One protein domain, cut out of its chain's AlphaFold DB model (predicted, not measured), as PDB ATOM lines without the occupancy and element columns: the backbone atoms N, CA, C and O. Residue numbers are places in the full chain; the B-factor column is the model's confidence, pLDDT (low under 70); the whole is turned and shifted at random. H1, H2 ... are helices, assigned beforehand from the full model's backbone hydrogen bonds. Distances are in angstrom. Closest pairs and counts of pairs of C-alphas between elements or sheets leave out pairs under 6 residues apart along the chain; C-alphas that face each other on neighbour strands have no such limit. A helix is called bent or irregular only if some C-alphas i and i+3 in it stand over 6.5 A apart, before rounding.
ATOM      1  N   PRO A   8     266.114 257.503 192.723       83.88
ATOM      2  CA  PRO A   8     265.271 256.318 192.891       83.88
ATOM      3  C   PRO A   8     264.481 255.986 191.621       83.88
ATOM      4  O   PRO A   8     264.396 254.826 191.235       83.88
ATOM      5  N   ARG A   9     263.969 256.995 190.904       85.75
ATOM      6  CA  ARG A   9     263.247 256.774 189.643       85.75
ATOM      7  C   ARG A   9     264.164 256.207 188.558       85.75
ATOM      8  O   ARG A   9     263.762 255.291 187.850       85.75
ATOM      9  N   LEU A  10     265.385 256.728 188.436       88.31
ATOM     10  CA  LEU A  10     266.374 256.227 187.479       88.31
ATOM     11  C   LEU A  10     266.793 254.790 187.802       88.31
ATOM     12  O   LEU A  10     266.775 253.949 186.910       88.31
ATOM     13  N   LEU A  11     267.091 254.488 189.070       89.94
ATOM     14  CA  LEU A  11     267.426 253.131 189.512       89.94
ATOM     15  C   LEU A  11     266.291 252.143 189.235       89.94
ATOM     16  O   LEU A  11     266.549 251.048 188.749       89.94
ATOM     17  N   PHE A  12     265.040 252.543 189.467       90.19
ATOM     18  CA  PHE A  12     263.881 251.715 189.148       90.19
ATOM     19  C   PHE A  12     263.797 251.392 187.649       90.19
ATOM     20  O   PHE A  12     263.643 250.232 187.275       90.19
ATOM     21  N   MET A  13     263.947 252.403 186.785       93.00
ATOM     22  CA  MET A  13     263.883 252.222 185.329       93.00
ATOM     23  C   MET A  13     265.039 251.369 184.799       93.00
ATOM     24  O   MET A  13     264.811 250.479 183.984       93.00
ATOM     25  N   ILE A  14     266.265 251.603 185.281       93.56
ATOM     26  CA  ILE A  14     267.438 250.793 184.920       93.56
ATOM     27  C   ILE A  14     267.235 249.352 185.388       93.56
ATOM     28  O   ILE A  14     267.465 248.421 184.621       93.56
ATOM     29  N   GLY A  15     266.759 249.156 186.620       92.81
ATOM     30  CA  GLY A  15     266.501 247.826 187.157       92.81
ATOM     31  C   GLY A  15     265.461 247.054 186.345       92.81
ATOM     32  O   GLY A  15     265.692 245.898 185.996       92.81
ATOM     33  N   LEU A  16     264.362 247.709 185.958       94.12
ATOM     34  CA  LEU A  16     263.368 247.119 185.060       94.12
ATOM     35  C   LEU A  16     263.942 246.796 183.680       94.12
ATOM     36  O   LEU A  16     263.658 245.725 183.153       94.12
ATOM     37  N   ALA A  17     264.758 247.680 183.102       94.31
ATOM     38  CA  ALA A  17     265.373 247.442 181.799       94.31
ATOM     39  C   ALA A  17     266.309 246.222 181.822       94.31
ATOM     40  O   ALA A  17     266.270 245.406 180.903       94.31
ATOM     41  N   LEU A  18     267.100 246.048 182.885       92.94
ATOM     42  CA  LEU A  18     267.983 244.886 183.054       92.94
ATOM     43  C   LEU A  18     267.199 243.569 183.162       92.94
ATOM     44  O   LEU A  18     267.566 242.573 182.538       92.94
ATOM     45  N   ILE A  19     266.094 243.564 183.912       92.94
ATOM     46  CA  ILE A  19     265.226 242.384 184.029       92.94
ATOM     47  C   ILE A  19     264.548 242.088 182.687       92.94
ATOM     48  O   ILE A  19     264.580 240.952 182.219       92.94
ATOM     49  N   ALA A  20     263.960 243.106 182.052       92.25
ATOM     50  CA  ALA A  20     263.221 242.953 180.803       92.25
ATOM     51  C   ALA A  20     264.116 242.455 179.664       92.25
ATOM     52  O   ALA A  20     263.753 241.506 178.978       92.25
ATOM     53  N   THR A  21     265.305 243.042 179.502       90.56
ATOM     54  CA  THR A  21     266.274 242.594 178.492       90.56
ATOM     55  C   THR A  21     266.664 241.137 178.711       90.56
ATOM     56  O   THR A  21     266.572 240.352 177.778       90.56
ATOM     57  N   SER A  22     266.974 240.740 179.948       88.62
ATOM     58  CA  SER A  22     267.341 239.352 180.264       88.62
ATOM     59  C   SER A  22     266.212 238.358 179.980       88.62
ATOM     60  O   SER A  22     266.457 237.266 179.468       88.62
ATOM     61  N   LEU A  23     264.965 238.730 180.289       87.50
ATOM     62  CA  LEU A  23     263.784 237.917 179.987       87.50
ATOM     63  C   LEU A  23     263.550 237.773 178.481       87.50
ATOM     64  O   LEU A  23     263.253 236.672 178.025       87.50
ATOM     65  N   MET A  24     263.692 238.866 177.730       86.94
ATOM     66  CA  MET A  24     263.426 238.893 176.291       86.94
ATOM     67  C   MET A  24     264.507 238.217 175.453       86.94
ATOM     68  O   MET A  24     264.176 237.698 174.397       86.94
ATOM     69  N   THR A  25     265.775 238.265 175.868       81.75
ATOM     70  CA  THR A  25     266.880 237.719 175.063       81.75
ATOM     71  C   THR A  25     267.337 236.343 175.518       81.75
ATOM     72  O   THR A  25     267.823 235.576 174.702       81.75
ATOM     73  N   GLY A  26     267.236 236.029 176.812       79.94
ATOM     74  CA  GLY A  26     267.739 234.766 177.350       79.94
ATOM     75  C   GLY A  26     266.639 233.749 177.617       79.94
ATOM     76  O   GLY A  26     266.687 232.611 177.150       79.94
ATOM     77  N   TYR A  27     265.647 234.143 178.416       82.00
ATOM     78  CA  TYR A  27     264.665 233.195 178.948       82.00
ATOM     79  C   TYR A  27     263.595 232.771 177.929       82.00
ATOM     80  O   TYR A  27     263.014 231.697 178.096       82.00
ATOM     81  N   SER A  28     263.361 233.551 176.867       81.38
ATOM     82  CA  SER A  28     262.529 233.132 175.726       81.38
ATOM     83  C   SER A  28     263.064 231.853 175.083       81.38
ATOM     84  O   SER A  28     262.327 230.885 174.892       81.38
ATOM     85  N   ASP A  29     264.369 231.830 174.833       84.25
ATOM     86  CA  ASP A  29     265.052 230.746 174.132       84.25
ATOM     87  C   ASP A  29     265.158 229.517 175.040       84.25
ATOM     88  O   ASP A  29     264.992 228.378 174.598       84.25
ATOM     89  N   ALA A  30     265.330 229.750 176.347       86.12
ATOM     90  CA  ALA A  30     265.269 228.709 177.369       86.12
ATOM     91  C   ALA A  30     263.917 227.990 177.349       86.12
ATOM     92  O   ALA A  30     263.866 226.760 177.339       86.12
ATOM     93  N   ALA A  31     262.816 228.747 177.320       86.25
ATOM     94  CA  ALA A  31     261.472 228.184 177.332       86.25
ATOM     95  C   ALA A  31     261.220 227.305 176.098       86.25
ATOM     96  O   ALA A  31     260.672 226.204 176.213       86.25
ATOM     97  N   GLU A  32     261.667 227.737 174.921       88.62
ATOM     98  CA  GLU A  32     261.552 226.932 173.708       88.62
ATOM     99  C   GLU A  32     262.407 225.654 173.777       88.62
ATOM    100  O   GLU A  32     261.911 224.555 173.515       88.62
ATOM    101  N   ALA A  33     263.669 225.756 174.198       89.50
ATOM    102  CA  ALA A  33     264.551 224.598 174.331       89.50
ATOM    103  C   ALA A  33     264.016 223.575 175.348       89.50
ATOM    104  O   ALA A  33     263.985 222.367 175.093       89.50
ATOM    105  N   TRP A  34     263.536 224.054 176.494       90.88
ATOM    106  CA  TRP A  34     263.006 223.215 177.563       90.88
ATOM    107  C   TRP A  34     261.685 222.551 177.189       90.88
ATOM    108  O   TRP A  34     261.481 221.386 177.526       90.88
ATOM    109  N   THR A  35     260.802 223.245 176.465       91.00
ATOM    110  CA  THR A  35     259.546 222.647 175.985       91.00
ATOM    111  C   THR A  35     259.801 221.574 174.931       91.00
ATOM    112  O   THR A  35     259.163 220.521 174.978       91.00
ATOM    113  N   ARG A  36     260.769 221.776 174.027       92.06
ATOM    114  CA  ARG A  36     261.205 220.743 173.071       92.06
ATOM    115  C   ARG A  36     261.784 219.520 173.786       92.06
ATOM    116  O   ARG A  36     261.402 218.396 173.465       92.06
ATOM    117  N   LEU A  37     262.649 219.729 174.781       92.38
ATOM    118  CA  LEU A  37     263.208 218.638 175.587       92.38
ATOM    119  C   LEU A  37     262.118 217.895 176.371       92.38
ATOM    120  O   LEU A  37     262.113 216.672 176.421       92.38
ATOM    121  N   PHE A  38     261.169 218.617 176.965       93.00
ATOM    122  CA  PHE A  38     260.068 217.994 177.694       93.00
ATOM    123  C   PHE A  38     259.194 217.129 176.777       93.00
ATOM    124  O   PHE A  38     258.876 215.999 177.140       93.00
ATOM    125  N   LYS A  39     258.863 217.611 175.571       92.38
ATOM    126  CA  LYS A  39     258.092 216.836 174.587       92.38
ATOM    127  C   LYS A  39     258.796 215.537 174.196       92.38
ATOM    128  O   LYS A  39     258.160 214.489 174.206       92.38
ATOM    129  N   SER A  40     260.105 215.574 173.943       92.69
ATOM    130  CA  SER A  40     260.847 214.354 173.595       92.69
ATOM    131  C   SER A  40     260.895 213.349 174.753       92.69
ATOM    132  O   SER A  40     260.793 212.141 174.536       92.69
ATOM    133  N   ILE A  41     260.980 213.826 175.998       91.69
ATOM    134  CA  ILE A  41     260.913 212.975 177.195       91.69
ATOM    135  C   ILE A  41     259.512 212.382 177.365       91.69
ATOM    136  O   ILE A  41     259.384 211.196 177.668       91.69
ATOM    137  N   GLN A  42     258.467 213.173 177.131       92.75
ATOM    138  CA  GLN A  42     257.082 212.716 177.188       92.75
ATOM    139  C   GLN A  42     256.804 211.630 176.139       92.75
ATOM    140  O   GLN A  42     256.193 210.615 176.466       92.75
ATOM    141  N   GLU A  43     257.304 211.792 174.912       92.38
ATOM    142  CA  GLU A  43     257.207 210.788 173.844       92.38
ATOM    143  C   GLU A  43     257.938 209.488 174.213       92.38
ATOM    144  O   GLU A  43     257.372 208.399 174.094       92.38
ATOM    145  N   GLN A  44     259.167 209.582 174.735       90.31
ATOM    146  CA  GLN A  44     259.931 208.414 175.195       90.31
ATOM    147  C   GLN A  44     259.260 207.703 176.374       90.31
ATOM    148  O   GLN A  44     259.279 206.473 176.451       90.31
ATOM    149  N   TYR A  45     258.672 208.462 177.299       90.69
ATOM    150  CA  TYR A  45     257.956 207.912 178.443       90.69
ATOM    151  C   TYR A  45     256.677 207.195 178.005       90.69
ATOM    152  O   TYR A  45     256.424 206.071 178.447       90.69
ATOM    153  N   HIS A  46     255.916 207.799 177.090       91.62
ATOM    154  CA  HIS A  46     254.711 207.207 176.518       91.62
ATOM    155  C   HIS A  46     255.027 205.921 175.745       91.62
ATOM    156  O   HIS A  46     254.350 204.914 175.924       91.62
ATOM    157  N   ALA A  47     256.106 205.908 174.957       91.19
ATOM    158  CA  ALA A  47     256.545 204.719 174.224       91.19
ATOM    159  C   ALA A  47     256.951 203.547 175.141       91.19
ATOM    160  O   ALA A  47     256.853 202.393 174.733       91.19
ATOM    161  N   ARG A  48     257.413 203.824 176.370       91.12
ATOM    162  CA  ARG A  48     257.858 202.795 177.330       91.12
ATOM    163  C   ARG A  48     256.766 202.322 178.280       91.12
ATOM    164  O   ARG A  48     256.733 201.147 178.620       91.12
ATOM    165  N   SER A  49     255.932 203.239 178.762       89.31
ATOM    166  CA  SER A  49     254.949 202.964 179.819       89.31
ATOM    167  C   SER A  49     253.511 202.863 179.309       89.31
ATOM    168  O   SER A  49     252.651 202.374 180.035       89.31
ATOM    169  N   GLY A  50     253.229 203.346 178.093       87.75
ATOM    170  CA  GLY A  50     251.865 203.491 177.576       87.75
ATOM    171  C   GLY A  50     251.037 204.564 178.294       87.75
ATOM    172  O   GLY A  50     249.860 204.726 177.987       87.75
ATOM    173  N   ALA A  51     251.629 205.297 179.244       87.31
ATOM    174  CA  ALA A  51     250.973 206.336 180.025       87.31
ATOM    175  C   ALA A  51     251.495 207.729 179.651       87.31
ATOM    176  O   ALA A  51     252.630 207.900 179.202       87.31
ATOM    177  N   GLN A  52     250.663 208.750 179.862       85.38
ATOM    178  CA  GLN A  52     251.103 210.135 179.742       85.38
ATOM    179  C   GLN A  52     251.897 210.549 180.984       85.38
ATOM    180  O   GLN A  52     251.509 210.257 182.114       85.38
ATOM    181  N   LEU A  53     253.018 211.232 180.757       88.44
ATOM    182  CA  LEU A  53     253.824 211.817 181.821       88.44
ATOM    183  C   LEU A  53     253.100 213.040 182.395       88.44
ATOM    184  O   LEU A  53     252.771 213.970 181.658       88.44
ATOM    185  N   GLU A  54     252.872 213.049 183.704       90.69
ATOM    186  CA  GLU A  54     252.231 214.168 184.389       90.69
ATOM    187  C   GLU A  54     253.266 215.292 184.624       90.69
ATOM    188  O   GLU A  54     254.312 215.059 185.238       90.69
ATOM    189  N   PRO A  55     253.047 216.508 184.088       88.12
ATOM    190  CA  PRO A  55     254.097 217.522 183.999       88.12
ATOM    191  C   PRO A  55     254.526 218.083 185.359       88.12
ATOM    192  O   PRO A  55     255.702 218.404 185.532       88.12
ATOM    193  N   LEU A  56     253.608 218.202 186.325       89.38
ATOM    194  CA  LEU A  56     253.912 218.781 187.637       89.38
ATOM    195  C   LEU A  56     254.775 217.844 188.489       89.38
ATOM    196  O   LEU A  56     255.787 218.303 189.023       89.38
ATOM    197  N   SER A  57     254.437 216.551 188.578       89.19
ATOM    198  CA  SER A  57     255.289 215.577 189.282       89.19
ATOM    199  C   SER A  57     256.649 215.402 188.613       89.19
ATOM    200  O   SER A  57     257.669 215.327 189.294       89.19
ATOM    201  N   TYR A  58     256.703 215.417 187.279       90.88
ATOM    202  CA  TYR A  58     257.981 215.373 186.580       90.88
ATOM    203  C   TYR A  58     258.842 216.608 186.882       90.88
ATOM    204  O   TYR A  58     260.043 216.483 187.123       90.88
ATOM    205  N   ALA A  59     258.246 217.804 186.893       89.38
ATOM    206  CA  ALA A  59     258.972 219.034 187.180       89.38
ATOM    207  C   ALA A  59     259.528 219.056 188.612       89.38
ATOM    208  O   ALA A  59     260.692 219.417 188.799       89.38
ATOM    209  N   SER A  60     258.750 218.635 189.617       92.06
ATOM    210  CA  SER A  60     259.218 218.589 191.010       92.06
ATOM    211  C   SER A  60     260.379 217.600 191.193       92.06
ATOM    212  O   SER A  60     261.405 217.949 191.788       92.06
ATOM    213  N   ASP A  61     260.288 216.413 190.592       91.06
ATOM    214  CA  ASP A  61     261.368 215.424 190.584       91.06
ATOM    215  C   ASP A  61     262.604 215.921 189.820       91.06
ATOM    216  O   ASP A  61     263.745 215.720 190.247       91.06
ATOM    217  N   CYS A  62     262.404 216.614 188.700       90.94
ATOM    218  CA  CYS A  62     263.494 217.162 187.901       90.94
ATOM    219  C   CYS A  62     264.257 218.267 188.648       90.94
ATOM    220  O   CYS A  62     265.487 218.330 188.580       90.94
ATOM    221  N   VAL A  63     263.553 219.111 189.409       89.94
ATOM    222  CA  VAL A  63     264.174 220.175 190.209       89.94
ATOM    223  C   VAL A  63     265.050 219.600 191.317       89.94
ATOM    224  O   VAL A  63     266.096 220.179 191.610       89.94
ATOM    225  N   THR A  64     264.705 218.452 191.905       91.69
ATOM    226  CA  THR A  64     265.529 217.830 192.958       91.69
ATOM    227  C   THR A  64     266.754 217.105 192.389       91.69
ATOM    228  O   THR A  64     267.850 217.192 192.958       91.69
ATOM    229  N   ARG A  65     266.630 216.464 191.220       92.50
ATOM    230  CA  ARG A  65     267.705 215.669 190.602       92.50
ATOM    231  C   ARG A  65     268.691 216.526 189.805       92.50
ATOM    232  O   ARG A  65     268.374 217.084 188.756       92.50
ATOM    233  N   ALA A  66     269.953 216.547 190.241       90.50
ATOM    234  CA  ALA A  66     271.018 217.311 189.580       90.50
ATOM    235  C   ALA A  66     271.251 216.911 188.111       90.50
ATOM    236  O   ALA A  66     271.584 217.768 187.295       90.50
ATOM    237  N   SER A  67     271.065 215.635 187.763       90.00
ATOM    238  CA  SER A  67     271.174 215.145 186.383       90.00
ATOM    239  C   SER A  67     270.124 215.769 185.463       90.00
ATOM    240  O   SER A  67     270.462 216.176 184.355       90.00
ATOM    241  N   CYS A  68     268.885 215.914 185.940       91.31
ATOM    242  CA  CYS A  68     267.807 216.521 185.171       91.31
ATOM    243  C   CYS A  68     268.074 218.011 184.950       91.31
ATOM    244  O   CYS A  68     268.104 218.467 183.810       91.31
ATOM    245  N   ARG A  69     268.422 218.753 186.012       89.12
ATOM    246  CA  ARG A  69     268.804 220.171 185.886       89.12
ATOM    247  C   ARG A  69     269.930 220.381 184.870       89.12
ATOM    248  O   ARG A  69     269.837 221.274 184.036       89.12
ATOM    249  N   ARG A  70     270.972 219.541 184.894       88.50
ATOM    250  CA  ARG A  70     272.071 219.616 183.914       88.50
ATOM    251  C   ARG A  70     271.602 219.335 182.489       88.50
ATOM    252  O   ARG A  70     272.055 220.020 181.585       88.50
ATOM    253  N   ALA A  71     270.696 218.380 182.281       89.12
ATOM    254  CA  ALA A  71     270.146 218.100 180.955       89.12
ATOM    255  C   ALA A  71     269.398 219.314 180.379       89.12
ATOM    256  O   ALA A  71     269.636 219.680 179.232       89.12
ATOM    257  N   TYR A  72     268.575 219.987 181.187       89.62
ATOM    258  CA  TYR A  72     267.868 221.207 180.780       89.62
ATOM    259  C   TYR A  72     268.812 222.394 180.547       89.62
ATOM    260  O   TYR A  72     268.633 223.142 179.588       89.62
ATOM    261  N   MET A  73     269.850 222.545 181.373       86.38
ATOM    262  CA  MET A  73     270.882 223.567 181.162       86.38
ATOM    263  C   MET A  73     271.683 223.318 179.880       86.38
ATOM    264  O   MET A  73     271.928 224.248 179.120       86.38
ATOM    265  N   ASN A  74     272.041 222.064 179.601       87.75
ATOM    266  CA  ASN A  74     272.750 221.695 178.377       87.75
ATOM    267  C   ASN A  74     271.864 221.860 177.136       87.75
ATOM    268  O   ASN A  74     272.354 222.291 176.098       87.75
ATOM    269  N   ALA A  75     270.569 221.546 177.241       88.19
ATOM    270  CA  ALA A  75     269.614 221.710 176.147       88.19
ATOM    271  C   ALA A  75     269.367 223.177 175.789       88.19
ATOM    272  O   ALA A  75     269.077 223.472 174.635       88.19
ATOM    273  N   TRP A  76     269.507 224.091 176.754       88.06
ATOM    274  CA  TRP A  76     269.449 225.525 176.480       88.06
ATOM    275  C   TRP A  76     270.591 225.966 175.548       88.06
ATOM    276  O   TRP A  76     270.400 226.858 174.733       88.06
ATOM    277  N   GLY A  77     271.759 225.315 175.610       84.06
ATOM    278  CA  GLY A  77     272.843 225.513 174.638       84.06
ATOM    279  C   GLY A  77     273.537 226.878 174.699       84.06
ATOM    280  O   GLY A  77     274.378 227.174 173.854       84.06
ATOM    281  N   VAL A  78     273.212 227.702 175.697       82.25
ATOM    282  CA  VAL A  78     273.777 229.040 175.882       82.25
ATOM    283  C   VAL A  78     275.172 228.941 176.508       82.25
ATOM    284  O   VAL A  78     275.360 228.200 177.481       82.25
ATOM    285  N   PRO A  79     276.173 229.675 175.989       86.25
ATOM    286  CA  PRO A  79     277.509 229.658 176.557       86.25
ATOM    287  C   PRO A  79     277.507 230.208 177.989       86.25
ATOM    288  O   PRO A  79     276.742 231.098 178.358       86.25
ATOM    289  N   TRP A  80     278.417 229.694 178.819       83.00
ATOM    290  CA  TRP A  80     278.453 230.001 180.253       83.00
ATOM    291  C   TRP A  80     278.533 231.504 180.574       83.00
ATOM    292  O   TRP A  80     277.951 231.964 181.555       83.00
ATOM    293  N   TRP A  81     279.227 232.288 179.747       85.88
ATOM    294  CA  TRP A  81     279.368 233.730 179.954       85.88
ATOM    295  C   TRP A  81     278.046 234.489 179.745       85.88
ATOM    296  O   TRP A  81     277.759 235.413 180.506       85.88
ATOM    297  N   GLU A  82     277.215 234.075 178.783       87.12
ATOM    298  CA  GLU A  82     275.881 234.652 178.560       87.12
ATOM    299  C   GLU A  82     274.951 234.309 179.719       87.12
ATOM    300  O   GLU A  82     274.256 235.182 180.235       87.12
ATOM    301  N   LEU A  83     275.004 233.064 180.205       86.06
ATOM    302  CA  LEU A  83     274.264 232.648 181.397       86.06
ATOM    303  C   LEU A  83     274.610 233.519 182.604       86.06
ATOM    304  O   LEU A  83     273.706 233.998 183.292       86.06
ATOM    305  N   LEU A  84     275.901 233.749 182.855       89.31
ATOM    306  CA  LEU A  84     276.349 234.623 183.939       89.31
ATOM    307  C   LEU A  84     275.824 236.050 183.769       89.31
ATOM    308  O   LEU A  84     275.358 236.642 184.744       89.31
ATOM    309  N   LEU A  85     275.862 236.591 182.553       90.50
ATOM    310  CA  LEU A  85     275.387 237.941 182.258       90.50
ATOM    311  C   LEU A  85     273.875 238.071 182.493       90.50
ATOM    312  O   LEU A  85     273.445 238.998 183.178       90.50
ATOM    313  N   LEU A  86     273.079 237.108 182.019       90.00
ATOM    314  CA  LEU A  86     271.629 237.061 182.230       90.00
ATOM    315  C   LEU A  86     271.273 237.006 183.721       90.00
ATOM    316  O   LEU A  86     270.466 237.802 184.200       90.00
ATOM    317  N   HIS A  87     271.912 236.113 184.481       89.69
ATOM    318  CA  HIS A  87     271.650 235.990 185.918       89.69
ATOM    319  C   HIS A  87     272.084 237.246 186.676       89.69
ATOM    320  O   HIS A  87     271.359 237.723 187.549       89.69
ATOM    321  N   THR A  88     273.235 237.819 186.321       92.88
ATOM    322  CA  THR A  88     273.742 239.044 186.952       92.88
ATOM    323  C   THR A  88     272.811 240.223 186.688       92.88
ATOM    324  O   THR A  88     272.494 240.961 187.617       92.88
ATOM    325  N   ASN A  89     272.306 240.370 185.461       93.19
ATOM    326  CA  ASN A  89     271.345 241.413 185.111       93.19
ATOM    327  C   ASN A  89     270.032 241.273 185.884       93.19
ATOM    328  O   ASN A  89     269.518 242.270 186.389       93.19
ATOM    329  N   VAL A  90     269.505 240.053 186.026       93.25
ATOM    330  CA  VAL A  90     268.296 239.811 186.827       93.25
ATOM    331  C   VAL A  90     268.542 240.150 188.296       93.25
ATOM    332  O   VAL A  90     267.754 240.881 188.892       93.25
ATOM    333  N   ILE A  91     269.649 239.684 188.879       95.00
ATOM    334  CA  ILE A  91     269.979 239.933 190.290       95.00
ATOM    335  C   ILE A  91     270.183 241.432 190.544       95.00
ATOM    336  O   ILE A  91     269.548 241.995 191.436       95.00
ATOM    337  N   LEU A  92     271.023 242.100 189.750       95.25
ATOM    338  CA  LEU A  92     271.256 243.541 189.868       95.25
ATOM    339  C   LEU A  92     269.982 244.342 189.609       95.25
ATOM    340  O   LEU A  92     269.707 245.302 190.326       95.25
ATOM    341  N   GLY A  93     269.175 243.929 188.633       93.69
ATOM    342  CA  GLY A  93     267.900 244.562 188.337       93.69
ATOM    343  C   GLY A  93     266.927 244.484 189.512       93.69
ATOM    344  O   GLY A  93     266.345 245.500 189.891       93.69
ATOM    345  N   LEU A  94     266.814 243.318 190.156       94.75
ATOM    346  CA  LEU A  94     266.004 243.136 191.364       94.75
ATOM    347  C   LEU A  94     266.527 243.974 192.533       94.75
ATOM    348  O   LEU A  94     265.730 244.589 193.243       94.75
ATOM    349  N   ILE A  95     267.850 244.051 192.706       94.56
ATOM    350  CA  ILE A  95     268.473 244.912 193.717       94.56
ATOM    351  C   ILE A  95     268.125 246.376 193.444       94.56
ATOM    352  O   ILE A  95     267.707 247.071 194.364       94.56
ATOM    353  N   PHE A  96     268.232 246.856 192.205       93.75
ATOM    354  CA  PHE A  96     267.911 248.243 191.860       93.75
ATOM    355  C   PHE A  96     266.429 248.567 192.032       93.75
ATOM    356  O   PHE A  96     266.097 249.610 192.598       93.75
ATOM    357  N   VAL A  97     265.535 247.668 191.613       92.06
ATOM    358  CA  VAL A  97     264.090 247.825 191.820       92.06
ATOM    359  C   VAL A  97     263.768 247.839 193.313       92.06
ATOM    360  O   VAL A  97     263.119 248.771 193.787       92.06
ATOM    361  N   GLY A  98     264.273 246.873 194.081       90.81
ATOM    362  CA  GLY A  98     264.072 246.824 195.528       90.81
ATOM    363  C   GLY A  98     264.611 248.079 196.211       90.81
ATOM    364  O   GLY A  98     263.881 248.786 196.906       90.81
ATOM    365  N   PHE A  99     265.867 248.423 195.943       88.50
ATOM    366  CA  PHE A  99     266.530 249.575 196.533       88.50
ATOM    367  C   PHE A  99     265.842 250.890 196.172       88.50
ATOM    368  O   PHE A  99     265.652 251.721 197.047       88.50
ATOM    369  N   SER A 100     265.369 251.062 194.936       86.50
ATOM    370  CA  SER A 100     264.604 252.252 194.541       86.50
ATOM    371  C   SER A 100     263.310 252.435 195.339       86.50
ATOM    372  O   SER A 100     262.886 253.564 195.580       86.50
ATOM    373  N   ARG A 101     262.693 251.329 195.782       82.38
ATOM    374  CA  ARG A 101     261.455 251.344 196.562       82.38
ATOM    375  C   ARG A 101     261.702 251.611 198.043       82.38
ATOM    376  O   ARG A 101     260.859 252.247 198.683       82.38
ATOM    377  N   PHE A 102     262.831 251.130 198.565       82.81
ATOM    378  CA  PHE A 102     263.279 251.360 199.941       82.81
ATOM    379  C   PHE A 102     264.004 252.697 200.123       82.81
ATOM    380  O   PHE A 102     264.006 253.240 201.229       82.81
ATOM    381  N   TRP A 103     264.571 253.257 199.055       77.12
ATOM    382  CA  TRP A 103     265.200 254.569 199.053       77.12
ATOM    383  C   TRP A 103     264.139 255.637 199.294       77.12
ATOM    384  O   TRP A 103     263.444 256.088 198.382       77.12
ATOM    385  N   ARG A 104     264.004 256.057 200.551       66.62
ATOM    386  CA  ARG A 104     263.244 257.254 200.890       66.62
ATOM    387  C   ARG A 104     264.126 258.452 200.551       66.62
ATOM    388  O   ARG A 104     265.140 258.630 201.228       66.62
ATOM    389  N   PRO A 105     263.789 259.262 199.529       64.44
ATOM    390  CA  PRO A 105     264.486 260.523 199.348       64.44
ATOM    391  C   PRO A 105     264.334 261.303 200.653       64.44
ATOM    392  O   PRO A 105     263.233 261.385 201.206       64.44
ATOM    393  N   GLU A 106     265.447 261.804 201.180       61.62
ATOM    394  CA  GLU A 106     265.423 262.618 202.387       61.62
ATOM    395  C   GLU A 106     264.371 263.726 202.214       61.62
ATOM    396  O   GLU A 106     264.387 264.419 201.185       61.62
ATOM    397  N   PRO A 107     263.444 263.903 203.174       62.31
ATOM    398  CA  PRO A 107     262.456 264.957 203.063       62.31
ATOM    399  C   PRO A 107     263.183 266.293 202.918       62.31
ATOM    400  O   PRO A 107     264.126 266.593 203.650       62.31
ATOM    401  N   TRP A 108     262.742 267.104 201.961       58.97
ATOM    402  CA  TRP A 108     263.359 268.388 201.623       58.97
ATOM    403  C   TRP A 108     263.599 269.301 202.839       58.97
ATOM    404  O   TRP A 108     264.565 270.063 202.854       58.97
ATOM    405  N   SER A 109     262.758 269.189 203.872       58.66
ATOM    406  CA  SER A 109     262.915 269.874 205.158       58.66
ATOM    407  C   SER A 109     264.226 269.525 205.869       58.66
ATOM    408  O   SER A 109     264.928 270.435 206.295       58.66
ATOM    409  N   PHE A 110     264.601 268.246 205.945       67.44
ATOM    410  CA  PHE A 110     265.850 267.810 206.581       67.44
ATOM    411  C   PHE A 110     267.077 268.218 205.764       67.44
ATOM    412  O   PHE A 110     268.078 268.667 206.325       67.44
ATOM    413  N   ARG A 111     266.968 268.175 204.430       70.25
ATOM    414  CA  ARG A 111     268.040 268.633 203.543       70.25
ATOM    415  C   ARG A 111     268.279 270.138 203.668       70.25
ATOM    416  O   ARG A 111     269.427 270.556 203.795       70.25
ATOM    417  N   ARG A 112     267.212 270.951 203.652       69.00
ATOM    418  CA  ARG A 112     267.308 272.401 203.893       69.00
ATOM    419  C   ARG A 112     267.884 272.687 205.270       69.00
ATOM    420  O   ARG A 112     268.843 273.437 205.350       69.00
ATOM    421  N   ALA A 113     267.378 272.029 206.311       72.31
ATOM    422  CA  ALA A 113     267.870 272.215 207.672       72.31
ATOM    423  C   ALA A 113     269.377 271.943 207.791       72.31
ATOM    424  O   ALA A 113     270.077 272.726 208.419       72.31
ATOM    425  N   ARG A 114     269.905 270.896 207.139       77.44
ATOM    426  CA  ARG A 114     271.355 270.635 207.115       77.44
ATOM    427  C   ARG A 114     272.156 271.684 206.351       77.44
ATOM    428  O   ARG A 114     273.216 272.086 206.817       77.44
ATOM    429  N   VAL A 115     271.676 272.112 205.185       78.31
ATOM    430  CA  VAL A 115     272.363 273.138 204.381       78.31
ATOM    431  C   VAL A 115     272.347 274.491 205.095       78.31
ATOM    432  O   VAL A 115     273.360 275.183 205.112       78.31
ATOM    433  N   ASP A 116     271.221 274.854 205.705       78.25
ATOM    434  CA  ASP A 116     271.070 276.099 206.451       78.25
ATOM    435  C   ASP A 116     271.877 276.068 207.757       78.25
ATOM    436  O   ASP A 116     272.525 277.060 208.077       78.25
ATOM    437  N   ALA A 117     271.931 274.928 208.458       74.81
ATOM    438  CA  ALA A 117     272.814 274.741 209.613       74.81
ATOM    439  C   ALA A 117     274.295 274.896 209.227       74.81
ATOM    440  O   ALA A 117     274.990 275.705 209.832       74.81
ATOM    441  N   GLY A 118     274.751 274.230 208.160       81.50
ATOM    442  CA  GLY A 118     276.132 274.367 207.682       81.50
ATOM    443  C   GLY A 118     276.476 275.796 207.247       81.50
ATOM    444  O   GLY A 118     277.559 276.294 207.542       81.50
ATOM    445  N   ARG A 119     275.530 276.508 206.616       80.69
ATOM    446  CA  ARG A 119     275.692 277.939 206.321       80.69
ATOM    447  C   ARG A 119     275.818 278.756 207.598       80.69
ATOM    448  O   ARG A 119     276.688 279.614 207.662       80.69
ATOM    449  N   MET A 120     274.961 278.529 208.590       76.31
ATOM    450  CA  MET A 120     275.018 279.244 209.869       76.31
ATOM    451  C   MET A 120     276.340 279.006 210.603       76.31
ATOM    452  O   MET A 120     276.867 279.945 211.195       76.31
ATOM    453  N   ASP A 121     276.899 277.801 210.523       80.12
ATOM    454  CA  ASP A 121     278.210 277.492 211.094       80.12
ATOM    455  C   ASP A 121     279.333 278.231 210.350       80.12
ATOM    456  O   ASP A 121     280.142 278.904 210.991       80.12
ATOM    457  N   GLU A 122     279.312 278.264 209.011       77.44
ATOM    458  CA  GLU A 122     280.233 279.111 208.235       77.44
ATOM    459  C   GLU A 122     280.082 280.607 208.565       77.44
ATOM    460  O   GLU A 122     281.071 281.342 208.626       77.44
ATOM    461  N   TRP A 123     278.849 281.090 208.747       73.56
ATOM    462  CA  TRP A 123     278.585 282.478 209.127       73.56
ATOM    463  C   TRP A 123     279.126 282.781 210.519       73.56
ATOM    464  O   TRP A 123     279.705 283.845 210.701       73.56
ATOM    465  N   ARG A 124     278.986 281.863 211.481       71.00
ATOM    466  CA  ARG A 124     279.545 282.000 212.834       71.00
ATOM    467  C   ARG A 124     281.066 282.010 212.820       71.00
ATOM    468  O   ARG A 124     281.666 282.858 213.477       71.00
TER     469      ARG A 124
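AT A GLANCE: This is residues 8 to 124 of the 142 residues of an uncharacterized protein of Deinococcus koreensis (UniProt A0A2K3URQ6). One long, kinked helix, H1, is the spine of the model: H4 packs on its first part, running opposite ways, and the short helix H3 packs on the part just after the kink, with H2 making a corner with H3 beside the spine. Beyond H4, residues 106 to 124 stick out as a free arm made mostly of H5, and this arm adds much of the length. The printed part has 117 residues with five named helices, in the order H1, H2, H3, H4, H5, and no named strand; the class is all helix. The whole is extended, with a radius of gyration of the C-alphas of 24.8 A and spans of 89 by 27 by 21 A.

IN THESE COORDINATES: H1, residues 8 to 49, begins with C-alpha 8 at (265.271, 256.318, 192.891), ends with C-alpha 49 at (254.949, 202.964, 179.819), and is 55.9 A long from first to last C-alpha. It has a kink of 35 degrees near residue 28. It is neither bent nor irregular, but only just: C-alphas 24 and 27 are 6.4 A apart. H2, residues 55 to 64, is 14.5 A long, and H3, residues 66 to 76, is 15.5 A long. H4, residues 80 to 102, measures 32.8 A. H5, residues 108 to 124, measures 23.9 A and ends with C-alpha 124 at (279.545, 282.000, 212.834).

HOW THE PARTS SIT: H1 touches H4 with residues 8 to 26 alone, and the closest C-alphas, those of Gly 15 and Gly 93, are 3.7 A apart. The two run opposite ways at a steep tilt of 48 degrees. H1 touches H3 with residues 29 to 37 alone, the closest C-alphas being those of Ala 30 and Trp 76, 5.3 A apart. Their lines are only just about perpendicular, at 71 degrees. H1 and H2 are near each other, with 5 pairs of C-alphas within 10 A. H2 and H3 only just touch, only at the corner by their link, with 3 pairs of C-alphas within 8 A; the closest are those of Cys 62 and Cys 68, 5.1 A apart. H3 and H4 are apart, and H5 touches no helix. Every O i to N i+4 pair is within hydrogen-bond range in H2, H3, H4 and H5; in H1 35 of 38 are.

THE WHOLE: The C-alphas farthest apart, those of Gly 50 and Arg 124, are 90.4 A from each other. Without residues 106 to 124, which stand free, the body of 98 residues spans 62 by 26 by 21 A. The printed part has no cut, and its four links are tight. The mean pLDDT of the printed part is 86.1; residues 104 to 110 and residue 112 are under 70.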